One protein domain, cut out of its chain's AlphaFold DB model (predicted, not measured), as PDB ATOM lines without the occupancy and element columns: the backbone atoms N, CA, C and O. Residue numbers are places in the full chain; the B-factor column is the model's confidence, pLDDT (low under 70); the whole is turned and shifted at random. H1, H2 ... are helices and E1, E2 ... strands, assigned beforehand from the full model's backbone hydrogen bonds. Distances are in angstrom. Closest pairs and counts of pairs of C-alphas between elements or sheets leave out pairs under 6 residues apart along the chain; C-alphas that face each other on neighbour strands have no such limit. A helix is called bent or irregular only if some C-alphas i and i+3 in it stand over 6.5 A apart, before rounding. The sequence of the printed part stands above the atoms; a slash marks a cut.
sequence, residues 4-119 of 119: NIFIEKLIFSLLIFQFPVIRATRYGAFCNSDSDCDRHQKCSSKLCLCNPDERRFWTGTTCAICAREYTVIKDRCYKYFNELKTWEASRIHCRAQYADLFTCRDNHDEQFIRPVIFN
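What this domain is: This is residues 4 to 119 of the 119 residues of the protein "Hypothetical protein" of Rotaria sp. Silwood2 (UniProt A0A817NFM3). A small twisted sheet, E6-E7-E1-E8, lies between helices H2 on one face and H3 on the other, and two small hairpins, E4-E5 and then E2-E3, follow each other away from it in an arm that makes much of the length. H1 lies at the opposite end from E2-E3, and residues 18 to 40, with no named element, run out to the E2-E3 end. The printed part has 116 residues, with three named helices and eight named strands in the order H1, E1, E2, E3, E4, E5, E6, E7, H2, E8, H3; the class is mixed, and the three sheets are antiparallel. The whole is loose, with a radius of gyration of the C-alphas of 16.9 A, and only just elongated, spanning 54 by 27 by 21 A.

Where its parts are: The largest sheet has E6, residues 71 to 73, E7, residues 76 to 80 and 13.1 A long, E1, residues 14 to 17, and E8, residues 99 to 101. H2 is residues 87 to 96, 14.2 A long, and H3 is residues 107 to 117, 14.9 A long. H1, residues 4 to 11 and 10.8 A long, begins at C-alpha 4 (-28.863, 4.913, -25.575). E4 is residues 56 to 58, E5 residues 63 to 65, E2 residues 41 to 44 and E3 residues 47 to 50. C-alpha 47 is at (-34.342, -43.190, -25.639), and H3 ends at C-alpha 117 (-39.518, -7.257, -23.332).

How they stand to each other: The sheet's strands turn by 113 degrees from edge strand E6 to edge strand E8. E6 and E7 form a hairpin, with N 71 and O 78 2.8 A apart; N 15 and O 79 of E1 and E7 are 2.9 A apart, and N 16 and O 100 of E1 and E8 2.8 A. E7, H2 and E8 form a split strand-helix-strand unit, two strands running the same way with E1 between them, and its crossover is right-handed. H2 is over E8 at a height over the sheet of 6.3 A and runs along the strands; its closest C-alphas to E8 are Cys 94 and Asp 100, 5.0 A. On the opposite face, H3 is over E7 at a height of 9.1 A, slantwise to the strands, at 56 degrees to E7 on the local plane; Tyr 80 and Ile 117 have the closest C-alphas, 5.9 A. H1 is not on the sheet; it is near H3, and close but not clearly touching H2, with the C-alphas of Ile 11 and Trp 87 6.8 A apart. In the hairpin E4-E5, N 64 and O 57 are 2.9 A apart; in the hairpin E2-E3, N 42 and O 49 are 2.9 A apart. The closest C-alphas of E4 and E6 are Arg 56 and Val 72, 7.2 A, and those of E3 and E5 are Cys 50 and Cys 63, 5.7 A. Every O i to N i+4 pair is within hydrogen-bond range in H1 and H2, and 4 of 7 in H3, which is irregular, with C-alphas 112 and 115 7.3 A apart.

The domain as a whole: The two C-alphas farthest apart are those of Asn 4 and Asn 32, 54.5 A. The printed part has no cut, and E1 to E2 is the long link. The mean pLDDT of the printed part is 74.7, and 28 residues are under 70, among them residues 4 to 25.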
ATOM      1  N   ASN A   4     -29.333   4.699 -26.947       47.00
ATOM      2  CA  ASN A   4     -28.863   4.913 -25.575       47.00
ATOM      3  C   ASN A   4     -29.980   4.783 -24.528       47.00
ATOM      4  O   ASN A   4     -29.752   4.246 -23.448       47.00
ATOM      5  N   ILE A   5     -31.210   5.198 -24.856       47.72
ATOM      6  CA  ILE A   5     -32.357   5.112 -23.936       47.72
ATOM      7  C   ILE A   5     -32.824   3.658 -23.790       47.72
ATOM      8  O   ILE A   5     -33.274   3.249 -22.717       47.72
ATOM      9  N   PHE A   6     -32.722   2.866 -24.860       51.19
ATOM     10  CA  PHE A   6     -33.091   1.452 -24.829       51.19
ATOM     11  C   PHE A   6     -32.083   0.633 -24.012       51.19
ATOM     12  O   PHE A   6     -32.500  -0.154 -23.168       51.19
ATOM     13  N   ILE A   7     -30.778   0.893 -24.174       52.41
ATOM     14  CA  ILE A   7     -29.711   0.269 -23.375       52.41
ATOM     15  C   ILE A   7     -29.836   0.624 -21.891       52.41
ATOM     16  O   ILE A   7     -29.760  -0.275 -21.056       52.41
ATOM     17  N   GLU A   8     -30.100   1.887 -21.540       50.03
ATOM     18  CA  GLU A   8     -30.318   2.248 -20.137       50.03
ATOM     19  C   GLU A   8     -31.512   1.488 -19.552       50.03
ATOM     20  O   GLU A   8     -31.367   0.820 -18.535       50.03
ATOM     21  N   LYS A   9     -32.669   1.461 -20.224       51.16
ATOM     22  CA  LYS A   9     -33.843   0.719 -19.723       51.16
ATOM     23  C   LYS A   9     -33.631  -0.801 -19.650       51.16
ATOM     24  O   LYS A   9     -34.134  -1.437 -18.729       51.16
ATOM     25  N   LEU A  10     -32.875  -1.381 -20.582       53.72
ATOM     26  CA  LEU A  10     -32.528  -2.809 -20.616       53.72
ATOM     27  C   LEU A  10     -31.680  -3.243 -19.424       53.72
ATOM     28  O   LEU A  10     -31.894  -4.318 -18.862       53.72
ATOM     29  N   ILE A  11     -30.725  -2.396 -19.045       53.38
ATOM     30  CA  ILE A  11     -29.799  -2.650 -17.947       53.38
ATOM     31  C   ILE A  11     -30.546  -2.750 -16.605       53.38
ATOM     32  O   ILE A  11     -30.102  -3.472 -15.719       53.38
ATOM     33  N   PHE A  12     -31.694  -2.090 -16.438       52.81
ATOM     34  CA  PHE A  12     -32.362  -1.980 -15.135       52.81
ATOM     35  C   PHE A  12     -33.473  -3.011 -14.866       52.81
ATOM     36  O   PHE A  12     -33.976  -3.062 -13.744       52.81
ATOM     37  N   SER A  13     -33.845  -3.856 -15.831       52.72
ATOM     38  CA  SER A  13     -35.138  -4.568 -15.769       52.72
ATOM     39  C   SER A  13     -35.102  -6.074 -16.045       52.72
ATOM     40  O   SER A  13     -36.130  -6.737 -15.912       52.72
ATOM     41  N   LEU A  14     -33.968  -6.646 -16.451       58.62
ATOM     42  CA  LEU A  14     -33.918  -8.035 -16.921       58.62
ATOM     43  C   LEU A  14     -33.279  -8.991 -15.912       58.62
ATOM     44  O   LEU A  14     -32.088  -8.894 -15.616       58.62
ATOM     45  N   LEU A  15     -34.056  -9.979 -15.466       61.66
ATOM     46  CA  LEU A  15     -33.549 -11.128 -14.722       61.66
ATOM     47  C   LEU A  15     -33.047 -12.207 -15.684       61.66
ATOM     48  O   LEU A  15     -33.805 -12.683 -16.535       61.66
ATOM     49  N   ILE A  16     -31.817 -12.673 -15.474       60.53
ATOM     50  CA  ILE A  16     -31.350 -13.991 -15.912       60.53
ATOM     51  C   ILE A  16     -31.422 -14.923 -14.711       60.53
ATOM     52  O   ILE A  16     -30.691 -14.755 -13.736       60.53
ATOM     53  N   PHE A  17     -32.264 -15.946 -14.785       49.97
ATOM     54  CA  PHE A  17     -32.282 -16.982 -13.760       49.97
ATOM     55  C   PHE A  17     -31.431 -18.180 -14.143       49.97
ATOM     56  O   PHE A  17     -31.444 -18.616 -15.295       49.97
ATOM     57  N   GLN A  18     -30.788 -18.777 -13.141       47.47
ATOM     58  CA  GLN A  18     -30.130 -20.074 -13.258       47.47
ATOM     59  C   GLN A  18     -30.584 -21.025 -12.135       47.47
ATOM     60  O   GLN A  18     -29.760 -21.458 -11.347       47.47
ATOM     61  N   PHE A  19     -31.872 -21.388 -12.039       45.78
ATOM     62  CA  PHE A  19     -32.331 -22.485 -11.154       45.78
ATOM     63  C   PHE A  19     -33.624 -23.149 -11.668       45.78
ATOM     64  O   PHE A  19     -34.389 -22.496 -12.375       45.78
ATOM     65  N   PRO A  20     -33.960 -24.377 -11.224       47.88
ATOM     66  CA  PRO A  20     -33.099 -25.532 -11.037       47.88
ATOM     67  C   PRO A  20     -33.038 -26.292 -12.368       47.88
ATOM     68  O   PRO A  20     -34.057 -26.640 -12.966       47.88
ATOM     69  N   VAL A  21     -31.832 -26.605 -12.824       51.06
ATOM     70  CA  VAL A  21     -31.682 -27.678 -13.802       51.06
ATOM     71  C   VAL A  21     -32.202 -28.934 -13.106       51.06
ATOM     72  O   VAL A  21     -31.533 -29.458 -12.214       51.06
ATOM     73  N   ILE A  22     -33.420 -29.382 -13.426       53.41
ATOM     74  CA  ILE A  22     -33.870 -30.694 -12.971       53.41
ATOM     75  C   ILE A  22     -32.938 -31.657 -13.685       53.41
ATOM     76  O   ILE A  22     -33.042 -31.858 -14.894       53.41
ATOM     77  N   ARG A  23     -31.949 -32.187 -12.958       53.81
ATOM     78  CA  ARG A  23     -31.062 -33.197 -13.518       53.81
ATOM     79  C   ARG A  23     -31.939 -34.369 -13.912       53.81
ATOM     80  O   ARG A  23     -32.423 -35.101 -13.057       53.81
ATOM     81  N   ALA A  24     -32.174 -34.493 -15.209       61.09
ATOM     82  CA  ALA A  24     -32.897 -35.614 -15.752       61.09
ATOM     83  C   ALA A  24     -31.946 -36.811 -15.681       61.09
ATOM     84  O   ALA A  24     -31.013 -36.930 -16.471       61.09
ATOM     85  N   THR A  25     -32.132 -37.634 -14.658       67.62
ATOM     86  CA  THR A  25     -31.291 -38.791 -14.347       67.62
ATOM     87  C   THR A  25     -31.361 -39.866 -15.424       67.62
ATOM     88  O   THR A  25     -30.417 -40.637 -15.577       67.62
ATOM     89  N   ARG A  26     -32.449 -39.891 -16.201       79.88
ATOM     90  CA  ARG A  26     -32.674 -40.859 -17.278       79.88
ATOM     91  C   ARG A  26     -32.424 -40.328 -18.684       79.88
ATOM     92  O   ARG A  26     -32.803 -40.992 -19.638       79.88
ATOM     93  N   TYR A  27     -31.804 -39.161 -18.869       82.81
ATOM     94  CA  TYR A  27     -31.489 -38.700 -20.228       82.81
ATOM     95  C   TYR A  27     -30.624 -39.728 -20.984       82.81
ATOM     96  O   TYR A  27     -29.592 -40.160 -20.479       82.81
ATOM     97  N   GLY A  28     -31.062 -40.134 -22.179       84.94
ATOM     98  CA  GLY A  28     -30.389 -41.162 -22.980       84.94
ATOM     99  C   GLY A  28     -30.540 -42.593 -22.447       84.94
ATOM    100  O   GLY A  28     -29.942 -43.509 -23.003       84.94
ATOM    101  N   ALA A  29     -31.335 -42.817 -21.396       89.81
ATOM    102  CA  ALA A  29     -31.690 -44.161 -20.958       89.81
ATOM    103  C   ALA A  29     -32.663 -44.807 -21.949       89.81
ATOM    104  O   ALA A  29     -33.483 -44.121 -22.562       89.81
ATOM    105  N   PHE A  30     -32.600 -46.133 -22.070       94.31
ATOM    106  CA  PHE A  30     -33.555 -46.884 -22.875       94.31
ATOM    107  C   PHE A  30     -34.972 -46.780 -22.309       94.31
ATOM    108  O   PHE A  30     -35.178 -46.888 -21.101       94.31
ATOM    109  N   CYS A  31     -35.943 -46.624 -23.202       94.62
ATOM    110  CA  CYS A  31     -37.362 -46.565 -22.875       94.62
ATOM    111  C   CYS A  31     -38.196 -47.328 -23.901       94.62
ATOM    112  O   CYS A  31     -37.829 -47.464 -25.072       94.62
ATOM    113  N   ASN A  32     -39.358 -47.797 -23.464       95.81
ATOM    114  CA  ASN A  32     -40.404 -48.339 -24.320       95.81
ATOM    115  C   ASN A  32     -41.613 -47.405 -24.415       95.81
ATOM    116  O   ASN A  32     -42.342 -47.479 -25.402       95.81
ATOM    117  N   SER A  33     -41.802 -46.537 -23.421       94.88
ATOM    118  CA  SER A  33     -42.921 -45.603 -23.307       94.88
ATOM    119  C   SER A  33     -42.531 -44.340 -22.530       94.88
ATOM    120  O   SER A  33     -41.522 -44.321 -21.827       94.88
ATOM    121  N   ASP A  34     -43.350 -43.287 -22.623       91.12
ATOM    122  CA  ASP A  34     -43.125 -42.022 -21.904       91.12
ATOM    123  C   ASP A  34     -43.064 -42.196 -20.374       91.12
ATOM    124  O   ASP A  34     -42.404 -41.407 -19.701       91.12
ATOM    125  N   SER A  35     -43.697 -43.236 -19.816       92.00
ATOM    126  CA  SER A  35     -43.665 -43.522 -18.374       92.00
ATOM    127  C   SER A  35     -42.331 -44.073 -17.866       92.00
ATOM    128  O   SER A  35     -42.114 -44.075 -16.658       92.00
ATOM    129  N   ASP A  36     -41.439 -44.522 -18.756       92.81
ATOM    130  CA  ASP A  36     -40.103 -45.007 -18.373       92.81
ATOM    131  C   ASP A  36     -39.119 -43.857 -18.103       92.81
ATOM    132  O   ASP A  36     -38.034 -44.065 -17.547       92.81
ATOM    133  N   CYS A  37     -39.480 -42.644 -18.521       88.25
ATOM    134  CA  CYS A  37     -38.623 -41.472 -18.482       88.25
ATOM    135  C   CYS A  37     -38.940 -40.559 -17.296       88.25
ATOM    136  O   CYS A  37     -40.030 -40.591 -16.720       88.25
ATOM    137  N   ASP A  38     -37.979 -39.706 -16.936       85.88
ATOM    138  CA  ASP A  38     -38.201 -38.729 -15.875       85.88
ATOM    139  C   ASP A  38     -39.280 -37.719 -16.289       85.88
ATOM    140  O   ASP A  38     -39.524 -37.455 -17.472       85.88
ATOM    141  N   ARG A  39     -39.919 -37.090 -15.297       77.00
ATOM    142  CA  ARG A  39     -40.891 -36.021 -15.548       77.00
ATOM    143  C   ARG A  39     -40.268 -34.980 -16.486       77.00
ATOM    144  O   ARG A  39     -39.186 -34.472 -16.198       77.00
ATOM    145  N   HIS A  40     -40.997 -34.628 -17.550       78.50
ATOM    146  CA  HIS A  40     -40.595 -33.695 -18.618       78.50
ATOM    147  C   HIS A  40     -39.699 -34.272 -19.729       78.50
ATOM    148  O   HIS A  40     -39.253 -33.526 -20.605       78.50
ATOM    149  N   GLN A  41     -39.498 -35.587 -19.745       83.62
ATOM    150  CA  GLN A  41     -38.945 -36.314 -20.883       83.62
ATOM    151  C   GLN A  41     -40.048 -37.014 -21.686       83.62
ATOM    152  O   GLN A  41     -41.176 -37.166 -21.216       83.62
ATOM    153  N   LYS A  42     -39.711 -37.408 -22.914       89.69
ATOM    154  CA  LYS A  42     -40.505 -38.299 -23.762       89.69
ATOM    155  C   LYS A  42     -39.631 -39.424 -24.282       89.69
ATOM    156  O   LYS A  42     -38.444 -39.220 -24.549       89.69
ATOM    157  N   CYS A  43     -40.237 -40.587 -24.455       92.00
ATOM    158  CA  CYS A  43     -39.584 -41.698 -25.103       92.00
ATOM    159  C   CYS A  43     -39.581 -41.467 -26.614       92.00
ATOM    160  O   CYS A  43     -40.622 -41.481 -27.267       92.00
ATOM    161  N   SER A  44     -38.399 -41.237 -27.175       91.19
ATOM    162  CA  SER A  44     -38.218 -40.983 -28.599       91.19
ATOM    163  C   SER A  44     -37.019 -41.773 -29.100       91.19
ATOM    164  O   SER A  44     -35.957 -41.773 -28.483       91.19
ATOM    165  N   SER A  45     -37.206 -42.517 -30.191       93.19
ATOM    166  CA  SER A  45     -36.191 -43.441 -30.721       93.19
ATOM    167  C   SER A  45     -35.659 -44.426 -29.670       93.19
ATOM    168  O   SER A  45     -34.464 -44.700 -29.621       93.19
ATOM    169  N   LYS A  46     -36.553 -44.949 -28.813       95.62
ATOM    170  CA  LYS A  46     -36.227 -45.846 -27.683       95.62
ATOM    171  C   LYS A  46     -35.297 -45.237 -26.630       95.62
ATOM    172  O   LYS A  46     -34.763 -45.974 -25.806       95.62
ATOM    173  N   LEU A  47     -35.141 -43.915 -26.616       90.31
ATOM    174  CA  LEU A  47     -34.342 -43.190 -25.639       90.31
ATOM    175  C   LEU A  47     -35.175 -42.104 -24.955       90.31
ATOM    176  O   LEU A  47     -36.004 -41.437 -25.574       90.31
ATOM    177  N   CYS A  48     -34.939 -41.906 -23.665       89.31
ATOM    178  CA  CYS A  48     -35.532 -40.806 -22.925       89.31
ATOM    179  C   CYS A  48     -34.864 -39.490 -23.322       89.31
ATOM    180  O   CYS A  48     -33.716 -39.216 -22.960       89.31
ATOM    181  N   LEU A  49     -35.597 -38.667 -24.069       86.31
ATOM    182  CA  LEU A  49     -35.149 -37.362 -24.541       86.31
ATOM    183  C   LEU A  49     -35.958 -36.249 -23.876       86.31
ATOM    184  O   LEU A  49     -37.059 -36.470 -23.373       86.31
ATOM    185  N   CYS A  50     -35.417 -35.031 -23.869       82.56
ATOM    186  CA  CYS A  50     -36.196 -33.866 -23.457       82.56
ATOM    187  C   CYS A  50     -37.453 -33.755 -24.312       82.56
ATOM    188  O   CYS A  50     -37.365 -33.793 -25.535       82.56
ATOM    189  N   ASN A  51     -38.605 -33.584 -23.668       81.31
ATOM    190  CA  ASN A  51     -39.836 -33.272 -24.376       81.31
ATOM    191  C   ASN A  51     -39.782 -31.798 -24.809       81.31
ATOM    192  O   ASN A  51     -39.867 -30.947 -23.919       81.31
ATOM    193  N   PRO A  52     -39.630 -31.471 -26.105       69.75
ATOM    194  CA  PRO A  52     -39.567 -30.084 -26.540       69.75
ATOM    195  C   PRO A  52     -40.927 -29.419 -26.286       69.75
ATOM    196  O   PRO A  52     -41.950 -29.796 -26.848       69.75
ATOM    197  N   ASP A  53     -40.924 -28.463 -25.372       73.06
ATOM    198  CA  ASP A  53     -42.032 -27.588 -24.986       73.06
ATOM    199  C   ASP A  53     -41.390 -26.209 -24.813       73.06
ATOM    200  O   ASP A  53     -40.203 -26.133 -24.491       73.06
ATOM    201  N   GLU A  54     -42.132 -25.126 -25.009       65.50
ATOM    202  CA  GLU A  54     -41.593 -23.757 -25.072       65.50
ATOM    203  C   GLU A  54     -40.845 -23.335 -23.794       65.50
ATOM    204  O   GLU A  54     -40.048 -22.404 -23.805       65.50
ATOM    205  N   ARG A  55     -41.061 -24.052 -22.683       73.25
ATOM    206  CA  ARG A  55     -40.396 -23.832 -21.388       73.25
ATOM    207  C   ARG A  55     -39.220 -24.769 -21.102       73.25
ATOM    208  O   ARG A  55     -38.667 -24.704 -20.004       73.25
ATOM    209  N   ARG A  56     -38.857 -25.669 -22.021       75.44
ATOM    210  CA  ARG A  56     -37.825 -26.699 -21.815       75.44
ATOM    211  C   ARG A  56     -36.702 -26.559 -22.825       75.44
ATOM    212  O   ARG A  56     -36.944 -26.368 -24.010       75.44
ATOM    213  N   PHE A  57     -35.475 -26.713 -22.351       75.50
ATOM    214  CA  PHE A  57     -34.287 -26.622 -23.190       75.50
ATOM    215  C   PHE A  57     -33.199 -27.583 -22.727       75.50
ATOM    216  O   PHE A  57     -33.276 -28.186 -21.651       75.50
ATOM    217  N   TRP A  58     -32.190 -27.751 -23.574       73.25
ATOM    218  CA  TRP A  58     -31.157 -28.754 -23.393       73.25
ATOM    219  C   TRP A  58     -29.851 -28.103 -22.936       73.25
ATOM    220  O   TRP A  58     -29.332 -27.224 -23.608       73.25
ATOM    221  N   THR A  59     -29.291 -28.533 -21.802       70.75
ATOM    222  CA  THR A  59     -28.048 -27.946 -21.252       70.75
ATOM    223  C   THR A  59     -26.825 -28.837 -21.453       70.75
ATOM    224  O   THR A  59     -25.951 -28.900 -20.588       70.75
ATOM    225  N   GLY A  60     -26.770 -29.618 -22.531       71.56
ATOM    226  CA  GLY A  60     -25.649 -30.532 -22.784       71.56
ATOM    227  C   GLY A  60     -25.814 -31.933 -22.182       71.56
ATOM    228  O   GLY A  60     -25.412 -32.918 -22.778       71.56
ATOM    229  N   THR A  61     -26.358 -32.054 -20.972       64.69
ATOM    230  CA  THR A  61     -26.485 -33.366 -20.293       64.69
ATOM    231  C   THR A  61     -27.803 -33.544 -19.550       64.69
ATOM    232  O   THR A  61     -28.109 -34.634 -19.076       64.69
ATOM    233  N   THR A  62     -28.605 -32.486 -19.443       69.00
ATOM    234  CA  THR A  62     -29.802 -32.459 -18.606       69.00
ATOM    235  C   THR A  62     -30.902 -31.622 -19.238       69.00
ATOM    236  O   THR A  62     -30.637 -30.699 -20.010       69.00
ATOM    237  N   CYS A  63     -32.143 -31.950 -18.882       74.31
ATOM    238  CA  CYS A  63     -33.315 -31.190 -19.287       74.31
ATOM    239  C   CYS A  63     -33.552 -30.034 -18.319       74.31
ATOM    240  O   CYS A  63     -33.908 -30.260 -17.165       74.31
ATOM    241  N   ALA A  64     -33.363 -28.802 -18.774       75.06
ATOM    242  CA  ALA A  64     -33.669 -27.631 -17.969       75.06
ATOM    243  C   ALA A  64     -35.077 -27.117 -18.275       75.06
ATOM    244  O   ALA A  64     -35.591 -27.270 -19.386       75.06
ATOM    245  N   ILE A  65     -35.715 -26.531 -17.260       75.69
ATOM    246  CA  ILE A  65     -37.090 -26.038 -17.335       75.69
ATOM    247  C   ILE A  65     -37.136 -24.645 -16.732       75.69
ATOM    248  O   ILE A  65     -36.707 -24.453 -15.596       75.69
ATOM    249  N   CYS A  66     -37.696 -23.695 -17.470       77.00
ATOM    250  CA  CYS A  66     -37.971 -22.367 -16.949       77.00
ATOM    251  C   CYS A  66     -39.270 -22.350 -16.132       77.00
ATOM    252  O   CYS A  66     -40.248 -23.039 -16.451       77.00
ATOM    253  N   ALA A  67     -39.298 -21.536 -15.074       75.69
ATOM    254  CA  ALA A  67     -40.532 -21.267 -14.342       75.69
ATOM    255  C   ALA A  67     -41.582 -20.620 -15.268       75.69
ATOM    256  O   ALA A  67     -41.251 -20.067 -16.312       75.69
ATOM    257  N   ARG A  68     -42.869 -20.708 -14.900       74.62
ATOM    258  CA  ARG A  68     -44.015 -20.364 -15.773       74.62
ATOM    259  C   ARG A  68     -44.052 -18.914 -16.285       74.62
ATOM    260  O   ARG A  68     -44.818 -18.638 -17.192       74.62
ATOM    261  N   GLU A  69     -43.226 -18.032 -15.739       77.69
ATOM    262  CA  GLU A  69     -43.154 -16.606 -16.086       77.69
ATOM    263  C   GLU A  69     -41.825 -16.223 -16.751       77.69
ATOM    264  O   GLU A  69     -41.484 -15.047 -16.839       77.69
ATOM    265  N   TYR A  70     -41.039 -17.220 -17.152       79.94
ATOM    266  CA  TYR A  70     -39.750 -17.032 -17.798       79.94
ATOM    267  C   TYR A  70     -39.811 -17.520 -19.240       79.94
ATOM    268  O   TYR A  70     -40.316 -18.607 -19.525       79.94
ATOM    269  N   THR A  71     -39.211 -16.739 -20.126       79.81
ATOM    270  CA  THR A  71     -39.049 -17.057 -21.542       79.81
ATOM    271  C   THR A  71     -37.728 -17.789 -21.752       79.81
ATOM    272  O   THR A  71     -36.679 -17.341 -21.281       79.81
ATOM    273  N   VAL A  72     -37.771 -18.918 -22.464       78.81
ATOM    274  CA  VAL A  72     -36.574 -19.663 -22.873       78.81
ATOM    275  C   VAL A  72     -35.982 -19.013 -24.112       78.81
ATOM    276  O   VAL A  72     -36.642 -18.954 -25.146       78.81
ATOM    277  N   ILE A  73     -34.716 -18.601 -24.054       77.56
ATOM    278  CA  ILE A  73     -33.973 -18.225 -25.258       77.56
ATOM    279  C   ILE A  73     -32.522 -18.721 -25.173       77.56
ATOM    280  O   ILE A  73     -31.874 -18.514 -24.153       77.56
ATOM    281  N   LYS A  74     -31.999 -19.376 -26.230       75.69
ATOM    282  CA  LYS A  74     -30.639 -19.989 -26.286       75.69
ATOM    283  C   LYS A  74     -30.226 -20.618 -24.951       75.69
ATOM    284  O   LYS A  74     -29.205 -20.253 -24.364       75.69
ATOM    285  N   ASP A  75     -31.079 -21.507 -24.457       74.19
ATOM    286  CA  ASP A  75     -30.814 -22.300 -23.260       74.19
ATOM    287  C   ASP A  75     -30.698 -21.490 -21.955       74.19
ATOM    288  O   ASP A  75     -29.978 -21.859 -21.025       74.19
ATOM    289  N   ARG A  76     -31.399 -20.356 -21.870       76.50
ATOM    290  CA  ARG A  76     -31.491 -19.532 -20.661       76.50
ATOM    291  C   ARG A  76     -32.914 -19.062 -20.411       76.50
ATOM    292  O   ARG A  76     -33.692 -18.879 -21.343       76.50
ATOM    293  N   CYS A  77     -33.223 -18.853 -19.136       80.62
ATOM    294  CA  CYS A  77     -34.507 -18.345 -18.675       80.62
ATOM    295  C   CYS A  77     -34.414 -16.841 -18.430       80.62
ATOM    296  O   CYS A  77     -33.649 -16.400 -17.569       80.62
ATOM    297  N   TYR A  78     -35.239 -16.077 -19.136       80.94
ATOM    298  CA  TYR A  78     -35.307 -14.627 -19.013       80.94
ATOM    299  C   TYR A  78     -36.663 -14.192 -18.492       80.94
ATOM    300  O   TYR A  78     -37.691 -14.723 -18.908       80.94
ATOM    301  N   LYS A  79     -36.669 -13.199 -17.608       81.75
ATOM    302  CA  LYS A  79     -37.896 -12.530 -17.184       81.75
ATOM    303  C   LYS A  79     -37.660 -11.030 -17.135       81.75
ATOM    304  O   LYS A  79     -36.676 -10.569 -16.555       81.75
ATOM    305  N   TYR A  80     -38.565 -10.287 -17.754       81.56
ATOM    306  CA  TYR A  80     -38.554  -8.833 -17.750       81.56
ATOM    307  C   TYR A  80     -39.414  -8.297 -16.600       81.56
ATOM    308  O   TYR A  80     -40.509  -8.798 -16.345       81.56
ATOM    309  N   PHE A  81     -38.909  -7.276 -15.909       78.56
ATOM    310  CA  PHE A  81     -39.610  -6.555 -14.850       78.56
ATOM    311  C   PHE A  81     -39.782  -5.109 -15.281       78.56
ATOM    312  O   PHE A  81     -38.810  -4.364 -15.401       78.56
ATOM    313  N   ASN A  82     -41.031  -4.687 -15.464       76.75
ATOM    314  CA  ASN A  82     -41.355  -3.323 -15.871       76.75
ATOM    315  C   ASN A  82     -41.320  -2.332 -14.691       76.75
ATOM    316  O   ASN A  82     -42.234  -1.534 -14.501       76.75
ATOM    317  N   GLU A  83     -40.283  -2.417 -13.862       77.31
ATOM    318  CA  GLU A  83     -40.078  -1.556 -12.702       77.31
ATOM    319  C   GLU A  83     -38.770  -0.791 -12.864       77.31
ATOM    320  O   GLU A  83     -37.705  -1.385 -13.033       77.31
ATOM    321  N   LEU A  84     -38.844   0.537 -12.773       74.06
ATOM    322  CA  LEU A  84     -37.656   1.382 -12.766       74.06
ATOM    323  C   LEU A  84     -36.917   1.204 -11.438       74.06
ATOM    324  O   LEU A  84     -37.438   1.516 -10.365       74.06
ATOM    325  N   LYS A  85     -35.691   0.699 -11.520       75.38
ATOM    326  CA  LYS A  85     -34.771   0.498 -10.400       75.38
ATOM    327  C   LYS A  85     -33.384   0.987 -10.811       75.38
ATOM    328  O   LYS A  85     -33.070   1.053 -11.995       75.38
ATOM    329  N   THR A  86     -32.548   1.347  -9.842       80.19
ATOM    330  CA  THR A  86     -31.119   1.563 -10.115       80.19
ATOM    331  C   THR A  86     -30.451   0.227 -10.423       80.19
ATOM    332  O   THR A  86     -30.945  -0.810  -9.992       80.19
ATOM    333  N   TRP A  87     -29.299   0.239 -11.099       77.44
ATOM    334  CA  TRP A  87     -28.559  -0.987 -11.441       77.44
ATOM    335  C   TRP A  87     -28.369  -1.906 -10.231       77.44
ATOM    336  O   TRP A  87     -28.661  -3.100 -10.285       77.44
ATOM    337  N   GLU A  88     -27.934  -1.316  -9.117       81.94
ATOM    338  CA  GLU A  88     -27.686  -2.035  -7.871       81.94
ATOM    339  C   GLU A  88     -28.983  -2.606  -7.287       81.94
ATOM    340  O   GLU A  88     -29.034  -3.778  -6.924       81.94
ATOM    341  N   ALA A  89     -30.067  -1.823  -7.265       83.06
ATOM    342  CA  ALA A  89     -31.362  -2.291  -6.778       83.06
ATOM    343  C   ALA A  89     -31.941  -3.410  -7.659       83.06
ATOM    344  O   ALA A  89     -32.491  -4.380  -7.134       83.06
ATOM    345  N   SER A  90     -31.787  -3.312  -8.980       79.38
ATOM    346  CA  SER A  90     -32.167  -4.361  -9.927       79.38
ATOM    347  C   SER A  90     -31.377  -5.627  -9.661       79.38
ATOM    348  O   SER A  90     -31.969  -6.688  -9.497       79.38
ATOM    349  N   ARG A  91     -30.052  -5.528  -9.537       81.25
ATOM    350  CA  ARG A  91     -29.183  -6.675  -9.268       81.25
ATOM    351  C   ARG A  91     -29.468  -7.328  -7.916       81.25
ATOM    352  O   ARG A  91     -29.500  -8.554  -7.830       81.25
ATOM    353  N   ILE A  92     -29.721  -6.542  -6.868       85.38
ATOM    354  CA  ILE A  92     -30.148  -7.057  -5.559       85.38
ATOM    355  C   ILE A  92     -31.480  -7.797  -5.695       85.38
ATOM    356  O   ILE A  92     -31.605  -8.916  -5.200       85.38
ATOM    357  N   HIS A  93     -32.452  -7.220  -6.407       81.75
ATOM    358  CA  HIS A  93     -33.735  -7.867  -6.673       81.75
ATOM    359  C   HIS A  93     -33.559  -9.188  -7.439       81.75
ATOM    360  O   HIS A  93     -34.149 -10.195  -7.053       81.75
ATOM    361  N   CYS A  94     -32.682  -9.219  -8.453       78.19
ATOM    362  CA  CYS A  94     -32.307 -10.439  -9.170       78.19
ATOM    363  C   CYS A  94     -31.813 -11.509  -8.198       78.19
ATOM    364  O   CYS A  94     -32.341 -12.618  -8.152       78.19
ATOM    365  N   ARG A  95     -30.823 -11.162  -7.376       84.69
ATOM    366  CA  ARG A  95     -30.155 -12.098  -6.469       84.69
ATOM    367  C   ARG A  95     -31.052 -12.586  -5.346       84.69
ATOM    368  O   ARG A  95     -30.965 -13.755  -4.987       84.69
ATOM    369  N   ALA A  96     -31.951 -11.736  -4.851       84.50
ATOM    370  CA  ALA A  96     -32.985 -12.121  -3.893       84.50
ATOM    371  C   ALA A  96     -33.940 -13.168  -4.471       84.50
ATOM    372  O   ALA A  96     -34.530 -13.945  -3.726       84.50
ATOM    373  N   GLN A  97     -34.087 -13.193  -5.795       77.62
ATOM    374  CA  GLN A  97     -34.842 -14.230  -6.466       77.62
ATOM    375  C   GLN A  97     -34.001 -15.457  -6.783       77.62
ATOM    376  O   GLN A  97     -34.626 -16.428  -7.128       77.62
ATOM    377  N   TYR A  98     -32.674 -15.497  -6.612       78.00
ATOM    378  CA  TYR A  98     -31.768 -16.513  -7.184       78.00
ATOM    379  C   TYR A  98     -31.484 -16.313  -8.697       78.00
ATOM    380  O   TYR A  98     -31.278 -17.243  -9.467       78.00
ATOM    381  N   ALA A  99     -31.440 -15.064  -9.147       78.25
ATOM    382  CA  ALA A  99     -31.076 -14.643 -10.503       78.25
ATOM    383  C   ALA A  99     -29.823 -13.750 -10.492       78.25
ATOM    384  O   ALA A  99     -29.384 -13.292  -9.436       78.25
ATOM    385  N   ASP A 100     -29.303 -13.409 -11.669       81.94
ATOM    386  CA  ASP A 100     -28.448 -12.230 -11.846       81.94
ATOM    387  C   ASP A 100     -28.989 -11.343 -12.976       81.94
ATOM    388  O   ASP A 100     -29.852 -11.744 -13.759       81.94
ATOM    389  N   LEU A 101     -28.515 -10.106 -13.018       79.50
ATOM    390  CA  LEU A 101     -28.969  -9.101 -13.967       79.50
ATOM    391  C   LEU A 101     -28.453  -9.418 -15.375       79.50
ATOM    392  O   LEU A 101     -27.282  -9.772 -15.558       79.50
ATOM    393  N   PHE A 102     -29.302  -9.260 -16.389       79.00
ATOM    394  CA  PHE A 102     -28.849  -9.370 -17.772       79.00
ATOM    395  C   PHE A 102     -27.873  -8.250 -18.109       79.00
ATOM    396  O   PHE A 102     -28.162  -7.072 -17.927       79.00
ATOM    397  N   THR A 103     -26.713  -8.628 -18.638       72.12
ATOM    398  CA  THR A 103     -25.739  -7.674 -19.162       72.12
ATOM    399  C   THR A 103     -25.821  -7.694 -20.680       72.12
ATOM    400  O   THR A 103     -25.404  -8.667 -21.305       72.12
ATOM    401  N   CYS A 104     -26.359  -6.625 -21.265       71.81
ATOM    402  CA  CYS A 104     -26.354  -6.419 -22.710       71.81
ATOM    403  C   CYS A 104     -24.966  -5.929 -23.130       71.81
ATOM    404  O   CYS A 104     -24.552  -4.852 -22.700       71.81
ATOM    405  N   ARG A 105     -24.222  -6.713 -23.917       69.69
ATOM    406  CA  ARG A 105     -22.848  -6.348 -24.315       69.69
ATOM    407  C   ARG A 105     -22.770  -5.734 -25.704       69.69
ATOM    408  O   ARG A 105     -21.845  -4.976 -25.976       69.69
ATOM    409  N   ASP A 106     -23.720  -6.062 -26.570       71.25
ATOM    410  CA  ASP A 106     -23.749  -5.617 -27.958       71.25
ATOM    411  C   ASP A 106     -25.181  -5.583 -28.526       71.25
ATOM    412  O   ASP A 106     -26.154  -5.974 -27.877       71.25
ATOM    413  N   ASN A 107     -25.308  -5.118 -29.771       72.94
ATOM    414  CA  ASN A 107     -26.585  -5.047 -30.490       72.94
ATOM    415  C   ASN A 107     -27.212  -6.428 -30.745       72.94
ATOM    416  O   ASN A 107     -28.413  -6.527 -31.003       72.94
ATOM    417  N   HIS A 108     -26.413  -7.494 -30.724       76.75
ATOM    418  CA  HIS A 108     -26.918  -8.845 -30.909       76.75
ATOM    419  C   HIS A 108     -27.615  -9.329 -29.628       76.75
ATOM    420  O   HIS A 108     -28.714  -9.874 -29.717       76.75
ATOM    421  N   ASP A 109     -27.040  -9.064 -28.453       72.50
ATOM    422  CA  ASP A 109     -27.672  -9.292 -27.150       72.50
ATOM    423  C   ASP A 109     -29.014  -8.530 -27.039       72.50
ATOM    424  O   ASP A 109     -29.993  -9.078 -26.528       72.50
ATOM    425  N   GLU A 110     -29.106  -7.315 -27.596       73.19
ATOM    426  CA  GLU A 110     -30.356  -6.542 -27.654       73.19
ATOM    427  C   GLU A 110     -31.422  -7.222 -28.524       73.19
ATOM    428  O   GLU A 110     -32.522  -7.514 -28.053       73.19
ATOM    429  N   GLN A 111     -31.121  -7.469 -29.804       79.19
ATOM    430  CA  GLN A 111     -32.076  -8.082 -30.737       79.19
ATOM    431  C   GLN A 111     -32.589  -9.420 -30.214       79.19
ATOM    432  O   GLN A 111     -33.757  -9.766 -30.383       79.19
ATOM    433  N   PHE A 112     -31.700 -10.139 -29.540       79.62
ATOM    434  CA  PHE A 112     -31.977 -11.416 -28.935       79.62
ATOM    435  C   PHE A 112     -33.003 -11.347 -27.796       79.62
ATOM    436  O   PHE A 112     -33.822 -12.255 -27.669       79.62
ATOM    437  N   ILE A 113     -32.986 -10.281 -26.992       78.12
ATOM    438  CA  ILE A 113     -33.848 -10.154 -25.811       78.12
ATOM    439  C   ILE A 113     -35.159  -9.398 -26.078       78.12
ATOM    440  O   ILE A 113     -36.079  -9.466 -25.261       78.12
ATOM    441  N   ARG A 114     -35.302  -8.732 -27.235       79.69
ATOM    442  CA  ARG A 114     -36.543  -8.026 -27.629       79.69
ATOM    443  C   ARG A 114     -37.822  -8.850 -27.427       79.69
ATOM    444  O   ARG A 114     -38.765  -8.285 -26.874       79.69
ATOM    445  N   PRO A 115     -37.887 -10.148 -27.791       79.50
ATOM    446  CA  PRO A 115     -39.100 -10.936 -27.589       79.50
ATOM    447  C   PRO A 115     -39.519 -11.069 -26.121       79.50
ATOM    448  O   PRO A 115     -40.690 -11.265 -25.860       79.50
ATOM    449  N   VAL A 116     -38.596 -10.954 -25.159       77.50
ATOM    450  CA  VAL A 116     -38.916 -11.026 -23.716       77.50
ATOM    451  C   VAL A 116     -39.536  -9.728 -23.209       77.50
ATOM    452  O   VAL A 116     -40.326  -9.740 -22.275       77.50
ATOM    453  N   ILE A 117     -39.146  -8.600 -23.799       73.88
ATOM    454  CA  ILE A 117     -39.518  -7.257 -23.332       73.88
ATOM    455  C   ILE A 117     -40.892  -6.851 -23.855       73.88
ATOM    456  O   ILE A 117     -41.629  -6.150 -23.169       73.88
ATOM    457  N   PHE A 118     -41.217  -7.272 -25.077       71.44
ATOM    458  CA  PHE A 118     -42.463  -6.934 -25.763       71.44
ATOM    459  C   PHE A 118     -43.492  -8.080 -25.745       71.44
ATOM    460  O   PHE A 118     -44.397  -8.072 -26.577       71.44
ATOM    461  N   ASN A 119     -43.320  -9.063 -24.850       59.91
ATOM    462  CA  ASN A 119     -44.237 -10.198 -24.693       59.91
ATOM    463  C   ASN A 119     -45.514  -9.825 -23.936       59.91
ATOM    464  O   ASN A 119     -45.418  -8.998 -23.001       59.91
TER     465      ASN A 119